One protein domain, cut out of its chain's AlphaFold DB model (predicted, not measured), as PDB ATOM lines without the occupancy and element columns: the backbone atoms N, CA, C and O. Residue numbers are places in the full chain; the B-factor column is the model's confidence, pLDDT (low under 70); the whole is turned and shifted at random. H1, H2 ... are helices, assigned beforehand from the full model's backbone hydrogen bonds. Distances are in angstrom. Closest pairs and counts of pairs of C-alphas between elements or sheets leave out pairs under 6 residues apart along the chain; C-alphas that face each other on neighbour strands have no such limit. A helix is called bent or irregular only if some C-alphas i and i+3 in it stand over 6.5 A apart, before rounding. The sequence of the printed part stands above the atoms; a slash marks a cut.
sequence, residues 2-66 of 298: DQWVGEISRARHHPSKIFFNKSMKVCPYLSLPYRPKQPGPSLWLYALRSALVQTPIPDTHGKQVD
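What this domain is: This is residues 2 to 66 of the 298 residues of an uncharacterized protein of Fusarium oxysporum f. sp. raphani 54005 (UniProt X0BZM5). This part has little regular structure: the longest helix, H2, and a short helix, H1, are set apart from each other, and a long loop, residues 2 to 26, reaches out to one side, where residues 9 to 17 stick out. After H2 the last stretch folds back past H1, with residues 63 to 65 beside it. The printed part has 65 residues with two named helices, H1 then H2, and no named strand; the class is all helix, with 21 residues in named elements. It is only just loose, close to compact, with a radius of gyration of the C-alphas of 13.4 A, and spans 38 by 26 by 21 A.

How they stand to each other: H2, residues 41 to 53, is apart from H1, residues 27 to 34, and a short link of 6 residues joins them. Every O i to N i+4 pair is within hydrogen-bond range in H2, against 2 of 4 in H1. Residues 9 to 17 stand free.

Where its parts are: H2 measures 18.2 A from C-alpha 41 at (141.275, 117.953, 65.614) to C-alpha 53 at (149.068, 104.247, 74.742). H1 measures 11.2 A from C-alpha 27 at (140.871, 107.383, 85.670) and is irregular: C-alphas 30 and 33 are 7.1 A apart.

The domain as a whole: The C-alphas of Ser 16 and Pro 39, the two farthest apart, are 38.6 A apart. The printed part has no cut. Its mean pLDDT is 83.7, and residue 54 is under 70.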
ATOM      1  N   ASP A   2     146.468 106.783  81.109       71.56
ATOM      2  CA  ASP A   2     145.710 107.640  80.182       71.56
ATOM      3  C   ASP A   2     144.759 108.578  80.948       71.56
ATOM      4  O   ASP A   2     143.538 108.441  80.905       71.56
ATOM      5  N   GLN A   3     145.335 109.493  81.730       79.62
ATOM      6  CA  GLN A   3     144.588 110.518  82.463       79.62
ATOM      7  C   GLN A   3     144.601 111.831  81.664       79.62
ATOM      8  O   GLN A   3     145.659 112.240  81.181       79.62
ATOM      9  N   TRP A   4     143.430 112.461  81.511       79.81
ATOM     10  CA  TRP A   4     143.226 113.667  80.686       79.81
ATOM     11  C   TRP A   4     143.074 114.966  81.481       79.81
ATOM     12  O   TRP A   4     143.205 116.051  80.928       79.81
ATOM     13  N   VAL A   5     142.779 114.863  82.772       85.50
ATOM     14  CA  VAL A   5     142.498 115.995  83.662       85.50
ATOM     15  C   VAL A   5     143.032 115.679  85.057       85.50
ATOM     16  O   VAL A   5     143.260 114.513  85.377       85.50
ATOM     17  N   GLY A   6     143.257 116.689  85.897       83.00
ATOM     18  CA  GLY A   6     143.809 116.491  87.241       83.00
ATOM     19  C   GLY A   6     145.310 116.194  87.234       83.00
ATOM     20  O   GLY A   6     145.812 115.511  88.126       83.00
ATOM     21  N   GLU A   7     146.034 116.678  86.219       83.69
ATOM     22  CA  GLU A   7     147.478 116.481  86.142       83.69
ATOM     23  C   GLU A   7     148.215 117.207  87.274       83.69
ATOM     24  O   GLU A   7     147.743 118.214  87.825       83.69
ATOM     25  N   ILE A   8     149.402 116.699  87.588       83.25
ATOM     26  CA  ILE A   8     150.306 117.307  88.555       83.25
ATOM     27  C   ILE A   8     150.811 118.645  87.996       83.25
ATOM     28  O   ILE A   8     151.177 118.756  86.831       83.25
ATOM     29  N   SER A   9     150.870 119.667  88.852       81.81
ATOM     30  CA  SER A   9     151.435 120.983  88.521       81.81
ATOM     31  C   SER A   9     152.834 120.867  87.902       81.81
ATOM     32  O   SER A   9     153.660 120.131  88.447       81.81
ATOM     33  N   ARG A  10     153.160 121.681  86.888       83.19
ATOM     34  CA  ARG A  10     154.479 121.676  86.214       83.19
ATOM     35  C   ARG A  10     155.674 121.703  87.177       83.19
ATOM     36  O   ARG A  10     156.618 120.948  86.999       83.19
ATOM     37  N   ALA A  11     155.597 122.484  88.257       81.31
ATOM     38  CA  ALA A  11     156.657 122.572  89.272       81.31
ATOM     39  C   ALA A  11     156.974 121.240  89.993       81.31
ATOM     40  O   ALA A  11     158.077 121.054  90.511       81.31
ATOM     41  N   ARG A  12     156.001 120.321  90.038       80.12
ATOM     42  CA  ARG A  12     156.105 118.982  90.641       80.12
ATOM     43  C   ARG A  12     156.212 117.873  89.595       80.12
ATOM     44  O   ARG A  12     156.261 116.709  89.966       80.12
ATOM     45  N   HIS A  13     156.250 118.208  88.306       83.88
ATOM     46  CA  HIS A  13     156.268 117.239  87.215       83.88
ATOM     47  C   HIS A  13     157.679 116.658  87.006       83.88
ATOM     48  O   HIS A  13     158.330 116.888  85.990       83.88
ATOM     49  N   HIS A  14     158.175 115.946  88.018       85.94
ATOM     50  CA  HIS A  14     159.451 115.240  88.007       85.94
ATOM     51  C   HIS A  14     159.331 113.965  88.863       85.94
ATOM     52  O   HIS A  14     158.785 114.061  89.964       85.94
ATOM     53  N   PRO A  15     159.847 112.796  88.432       83.88
ATOM     54  CA  PRO A  15     159.724 111.537  89.177       83.88
ATOM     55  C   PRO A  15     160.213 111.614  90.629       83.88
ATOM     56  O   PRO A  15     159.573 111.073  91.524       83.88
ATOM     57  N   SER A  16     161.280 112.376  90.891       86.38
ATOM     58  CA  SER A  16     161.789 112.578  92.257       86.38
ATOM     59  C   SER A  16     160.899 113.458  93.146       86.38
ATOM     60  O   SER A  16     161.226 113.666  94.305       86.38
ATOM     61  N   LYS A  17     159.794 114.009  92.637       87.75
ATOM     62  CA  LYS A  17     158.896 114.930  93.361       87.75
ATOM     63  C   LYS A  17     157.485 114.374  93.540       87.75
ATOM     64  O   LYS A  17     156.600 115.096  94.004       87.75
ATOM     65  N   ILE A  18     157.245 113.129  93.130       87.19
ATOM     66  CA  ILE A  18     155.898 112.563  93.052       87.19
ATOM     67  C   ILE A  18     155.792 111.240  93.800       87.19
ATOM     68  O   ILE A  18     156.687 110.401  93.780       87.19
ATOM     69  N   PHE A  19     154.641 111.054  94.436       87.81
ATOM     70  CA  PHE A  19     154.196 109.757  94.920       87.81
ATOM     71  C   PHE A  19     153.240 109.180  93.890       87.81
ATOM     72  O   PHE A  19     152.226 109.804  93.564       87.81
ATOM     73  N   PHE A  20     153.551 107.995  93.379       84.69
ATOM     74  CA  PHE A  20     152.694 107.333  92.413       84.69
ATOM     75  C   PHE A  20     151.484 106.727  93.122       84.69
ATOM     76  O   PHE A  20     151.595 106.082  94.170       84.69
ATOM     77  N   ASN A  21     150.303 106.923  92.539       82.19
ATOM     78  CA  ASN A  21     149.120 106.199  92.976       82.19
ATOM     79  C   ASN A  21     149.201 104.759  92.451       82.19
ATOM     80  O   ASN A  21     149.444 104.538  91.266       82.19
ATOM     81  N   LYS A  22     148.988 103.781  93.336       77.88
ATOM     82  CA  LYS A  22     149.007 102.352  92.988       77.88
ATOM     83  C   LYS A  22     147.805 101.929  92.138       77.88
ATOM     84  O   LYS A  22     147.854 100.882  91.504       77.88
ATOM     85  N   SER A  23     146.722 102.706  92.149       82.38
ATOM     86  CA  SER A  23     145.495 102.398  91.425       82.38
ATOM     87  C   SER A  23     145.210 103.430  90.349       82.38
ATOM     88  O   SER A  23     145.207 104.634  90.588       82.38
ATOM     89  N   MET A  24     144.874 102.906  89.176       83.31
ATOM     90  CA  MET A  24     144.458 103.669  88.003       83.31
ATOM     91  C   MET A  24     142.971 103.498  87.686       83.31
ATOM     92  O   MET A  24     142.474 104.041  86.704       83.31
ATOM     93  N   LYS A  25     142.246 102.741  88.521       88.25
ATOM     94  CA  LYS A  25     140.874 102.284  88.245       88.25
ATOM     95  C   LYS A  25     139.854 103.417  88.141       88.25
ATOM     96  O   LYS A  25     138.827 103.242  87.500       88.25
ATOM     97  N   VAL A  26     140.132 104.565  88.758       88.75
ATOM     98  CA  VAL A  26     139.237 105.733  88.749       88.75
ATOM     99  C   VAL A  26     139.416 106.609  87.501       88.75
ATOM    100  O   VAL A  26     138.510 107.347  87.128       88.75
ATOM    101  N   CYS A  27     140.556 106.515  86.807       88.50
ATOM    102  CA  CYS A  27     140.871 107.383  85.670       88.50
ATOM    103  C   CYS A  27     139.853 107.335  84.516       88.50
ATOM    104  O   CYS A  27     139.558 108.406  83.984       88.50
ATOM    105  N   PRO A  28     139.269 106.175  84.142       88.75
ATOM    106  CA  PRO A  28     138.211 106.128  83.132       88.75
ATOM    107  C   PRO A  28     137.013 107.019  83.488       88.75
ATOM    108  O   PRO A  28     136.533 107.753  82.632       88.75
ATOM    109  N   TYR A  29     136.608 107.030  84.761       91.56
ATOM    110  CA  TYR A  29     135.485 107.822  85.272       91.56
ATOM    111  C   TYR A  29     135.812 109.317  85.360       91.56
ATOM    112  O   TYR A  29     134.972 110.142  85.014       91.56
ATOM    113  N   LEU A  30     137.039 109.663  85.777       91.19
ATOM    114  CA  LEU A  30     137.510 111.054  85.854       91.19
ATOM    115  C   LEU A  30     137.648 111.698  84.478       91.19
ATOM    116  O   LEU A  30     137.362 112.875  84.297       91.19
ATOM    117  N   SER A  31     138.155 110.943  83.504       89.06
ATOM    118  CA  SER A  31     138.411 111.459  82.159       89.06
ATOM    119  C   SER A  31     137.197 111.357  81.236       89.06
ATOM    120  O   SER A  31     137.208 112.009  80.196       89.06
ATOM    121  N   LEU A  32     136.151 110.600  81.598       88.62
ATOM    122  CA  LEU A  32     134.932 110.444  80.792       88.62
ATOM    123  C   LEU A  32     134.360 111.783  80.290       88.62
ATOM    124  O   LEU A  32     134.070 111.870  79.093       88.62
ATOM    125  N   PRO A  33     134.237 112.838  81.121       88.81
ATOM    126  CA  PRO A  33     133.639 114.090  80.667       88.81
ATOM    127  C   PRO A  33     134.548 114.945  79.777       88.81
ATOM    128  O   PRO A  33     134.066 115.864  79.123       88.81
ATOM    129  N   TYR A  34     135.848 114.646  79.756       87.50
ATOM    130  CA  TYR A  34     136.878 115.428  79.062       87.50
ATOM    131  C   TYR A  34     137.349 114.766  77.764       87.50
ATOM    132  O   TYR A  34     138.111 115.361  77.004       87.50
ATOM    133  N   ARG A  35     136.907 113.531  77.494       85.62
ATOM    134  CA  ARG A  35     137.204 112.839  76.238       85.62
ATOM    135  C   ARG A  35     136.450 113.514  75.084       85.62
ATOM    136  O   ARG A  35     135.242 113.736  75.205       85.62
ATOM    137  N   PRO A  36     137.124 113.822  73.961       83.88
ATOM    138  CA  PRO A  36     136.459 114.405  72.804       83.88
ATOM    139  C   PRO A  36     135.433 113.414  72.245       83.88
ATOM    140  O   PRO A  36     135.747 112.247  72.024       83.88
ATOM    141  N   LYS A  37     134.197 113.881  72.038       80.81
ATOM    142  CA  LYS A  37     133.097 113.084  71.461       80.81
ATOM    143  C   LYS A  37     132.718 113.525  70.051       80.81
ATOM    144  O   LYS A  37     132.163 112.740  69.294       80.81
ATOM    145  N   GLN A  38     132.983 114.785  69.715       83.81
ATOM    146  CA  GLN A  38     132.620 115.360  68.426       83.81
ATOM    147  C   GLN A  38     133.774 115.237  67.423       83.81
ATOM    148  O   GLN A  38     134.936 115.329  67.833       83.81
ATOM    149  N   PRO A  39     133.480 115.054  66.123       82.19
ATOM    150  CA  PRO A  39     134.493 115.073  65.075       82.19
ATOM    151  C   PRO A  39     135.286 116.384  65.092       82.19
ATOM    152  O   PRO A  39     134.707 117.468  65.128       82.19
ATOM    153  N   GLY A  40     136.616 116.290  65.065       86.25
ATOM    154  CA  GLY A  40     137.494 117.457  65.042       86.25
ATOM    155  C   GLY A  40     138.954 117.127  65.360       86.25
ATOM    156  O   GLY A  40     139.282 115.969  65.645       86.25
ATOM    157  N   PRO A  41     139.844 118.138  65.357       84.81
ATOM    158  CA  PRO A  41     141.275 117.953  65.614       84.81
ATOM    159  C   PRO A  41     141.575 117.273  66.960       84.81
ATOM    160  O   PRO A  41     142.496 116.465  67.063       84.81
ATOM    161  N   SER A  42     140.767 117.547  67.988       82.88
ATOM    162  CA  SER A  42     140.893 116.935  69.316       82.88
ATOM    163  C   SER A  42     140.600 115.431  69.307       82.88
ATOM    164  O   SER A  42     141.309 114.671  69.966       82.88
ATOM    165  N   LEU A  43     139.603 114.985  68.534       84.50
ATOM    166  CA  LEU A  43     139.279 113.567  68.374       84.50
ATOM    167  C   LEU A  43     140.375 112.823  67.599       84.50
ATOM    168  O   LEU A  43     140.702 111.687  67.933       84.50
ATOM    169  N   TRP A  44     140.994 113.476  66.612       84.44
ATOM    170  CA  TRP A  44     142.138 112.914  65.891       84.44
ATOM    171  C   TRP A  44     143.364 112.744  66.803       84.44
ATOM    172  O   TRP A  44     143.946 111.661  66.858       84.44
ATOM    173  N   LEU A  45     143.703 113.768  67.596       83.19
ATOM    174  CA  LEU A  45     144.767 113.681  68.607       83.19
ATOM    175  C   LEU A  45     144.483 112.585  69.644       83.19
ATOM    176  O   LEU A  45     145.391 111.863  70.056       83.19
ATOM    177  N   TYR A  46     143.219 112.436  70.044       80.12
ATOM    178  CA  TYR A  46     142.772 111.354  70.914       80.12
ATOM    179  C   TYR A  46     142.986 109.973  70.284       80.12
ATOM    180  O   TYR A  46     143.513 109.083  70.955       80.12
ATOM    181  N   ALA A  47     142.617 109.789  69.014       80.12
ATOM    182  CA  ALA A  47     142.799 108.528  68.301       80.12
ATOM    183  C   ALA A  47     144.287 108.163  68.174       80.12
ATOM    184  O   ALA A  47     144.670 107.038  68.490       80.12
ATOM    185  N   LEU A  48     145.136 109.134  67.820       82.31
ATOM    186  CA  LEU A  48     146.587 108.955  67.740       82.31
ATOM    187  C   LEU A  48     147.192 108.572  69.098       82.31
ATOM    188  O   LEU A  48     147.934 107.597  69.206       82.31
ATOM    189  N   ARG A  49     146.844 109.308  70.161       81.06
ATOM    190  CA  ARG A  49     147.305 109.003  71.521       81.06
ATOM    191  C   ARG A  49     146.834 107.624  71.975       81.06
ATOM    192  O   ARG A  49     147.618 106.888  72.565       81.06
ATOM    193  N   SER A  50     145.583 107.265  71.699       78.12
ATOM    194  CA  SER A  50     145.028 105.957  72.064       78.12
ATOM    195  C   SER A  50     145.750 104.818  71.339       78.12
ATOM    196  O   SER A  50     146.047 103.802  71.965       78.12
ATOM    197  N   ALA A  51     146.110 105.012  70.065       76.31
ATOM    198  CA  ALA A  51     146.890 104.051  69.287       76.31
ATOM    199  C   ALA A  51     148.298 103.816  69.866       76.31
ATOM    200  O   ALA A  51     148.792 102.692  69.829       76.31
ATOM    201  N   LEU A  52     148.920 104.851  70.444       77.94
ATOM    202  CA  LEU A  52     150.232 104.751  71.094       77.94
ATOM    203  C   LEU A  52     150.161 104.179  72.518       77.94
ATOM    204  O   LEU A  52     151.011 103.389  72.913       77.94
ATOM    205  N   VAL A  53     149.171 104.598  73.313       73.19
ATOM    206  CA  VAL A  53     149.068 104.247  74.742       73.19
ATOM    207  C   VAL A  53     148.476 102.846  74.955       73.19
ATOM    208  O   VAL A  53     148.699 102.262  76.015       73.19
ATOM    209  N   GLN A  54     147.721 102.319  73.979       69.25
ATOM    210  CA  GLN A  54     147.159 100.954  73.932       69.25
ATOM    211  C   GLN A  54     146.493 100.474  75.237       69.25
ATOM    212  O   GLN A  54     146.411  99.282  75.519       69.25
ATOM    213  N   THR A  55     146.011 101.400  76.071       70.56
ATOM    214  CA  THR A  55     145.359 101.059  77.335       70.56
ATOM    215  C   THR A  55     143.861 100.929  77.070       70.56
ATOM    216  O   THR A  55     143.248 101.931  76.689       70.56
ATOM    217  N   PRO A  56     143.250  99.744  77.261       73.44
ATOM    218  CA  PRO A  56     141.817  99.588  77.074       73.44
ATOM    219  C   PRO A  56     141.073 100.495  78.054       73.44
ATOM    220  O   PRO A  56     141.367 100.528  79.252       73.44
ATOM    221  N   ILE A  57     140.119 101.255  77.528       77.50
ATOM    222  CA  ILE A  57     139.282 102.147  78.323       77.50
ATOM    223  C   ILE A  57     138.017 101.363  78.656       77.50
ATOM    224  O   ILE A  57     137.243 101.078  77.742       77.50
ATOM    225  N   PRO A  58     137.807 100.970  79.922       83.81
ATOM    226  CA  PRO A  58     136.596 100.259  80.292       83.81
ATOM    227  C   PRO A  58     135.382 101.165  80.075       83.81
ATOM    228  O   PRO A  58     135.445 102.368  80.352       83.81
ATOM    229  N   ASP A  59     134.281 100.579  79.606       85.19
ATOM    230  CA  ASP A  59     133.001 101.275  79.600       85.19
ATOM    231  C   ASP A  59     132.597 101.575  81.049       85.19
ATOM    232  O   ASP A  59     132.661 100.728  81.941       85.19
ATOM    233  N   THR A  60     132.231 102.826  81.283       89.56
ATOM    234  CA  THR A  60     131.814 103.323  82.594       89.56
ATOM    235  C   THR A  60     130.301 103.220  82.785       89.56
ATOM    236  O   THR A  60     129.808 103.513  83.874       89.56
ATOM    237  N   HIS A  61     129.554 102.820  81.746       90.75
ATOM    238  CA  HIS A  61     128.092 102.754  81.730       90.75
ATOM    239  C   HIS A  61     127.442 104.077  82.165       90.75
ATOM    240  O   HIS A  61     126.481 104.104  82.931       90.75
ATOM    241  N   GLY A  62     128.031 105.197  81.737       86.44
ATOM    242  CA  GLY A  62     127.574 106.543  82.083       86.44
ATOM    243  C   GLY A  62     127.917 107.005  83.503       86.44
ATOM    244  O   GLY A  62     127.636 108.153  83.838       86.44
ATOM    245  N   LYS A  63     128.550 106.171  84.339       92.25
ATOM    246  CA  LYS A  63     129.041 106.596  85.657       92.25
ATOM    247  C   LYS A  63     130.253 107.508  85.485       92.25
ATOM    248  O   LYS A  63     131.170 107.194  84.733       92.25
ATOM    249  N   GLN A  64     130.298 108.605  86.229       91.62
ATOM    250  CA  GLN A  64     131.394 109.570  86.161       91.62
ATOM    251  C   GLN A  64     131.847 109.999  87.553       91.62
ATOM    252  O   GLN A  64     131.114 109.847  88.531       91.62
ATOM    253  N   VAL A  65     133.059 110.544  87.625       92.81
ATOM    254  CA  VAL A  65     133.550 111.269  88.797       92.81
ATOM    255  C   VAL A  65     133.932 112.660  88.316       92.81
ATOM    256  O   VAL A  65     134.873 112.797  87.534       92.81
ATOM    257  N   ASP A  66     133.191 113.678  88.746       91.88
ATOM    258  CA  ASP A  66     133.532 115.062  88.431       91.88
ATOM    259  C   ASP A  66     134.708 115.525  89.303       91.88
ATOM    260  O   ASP A  66     134.804 115.212  90.492       91.88
TER     261      ASP A  66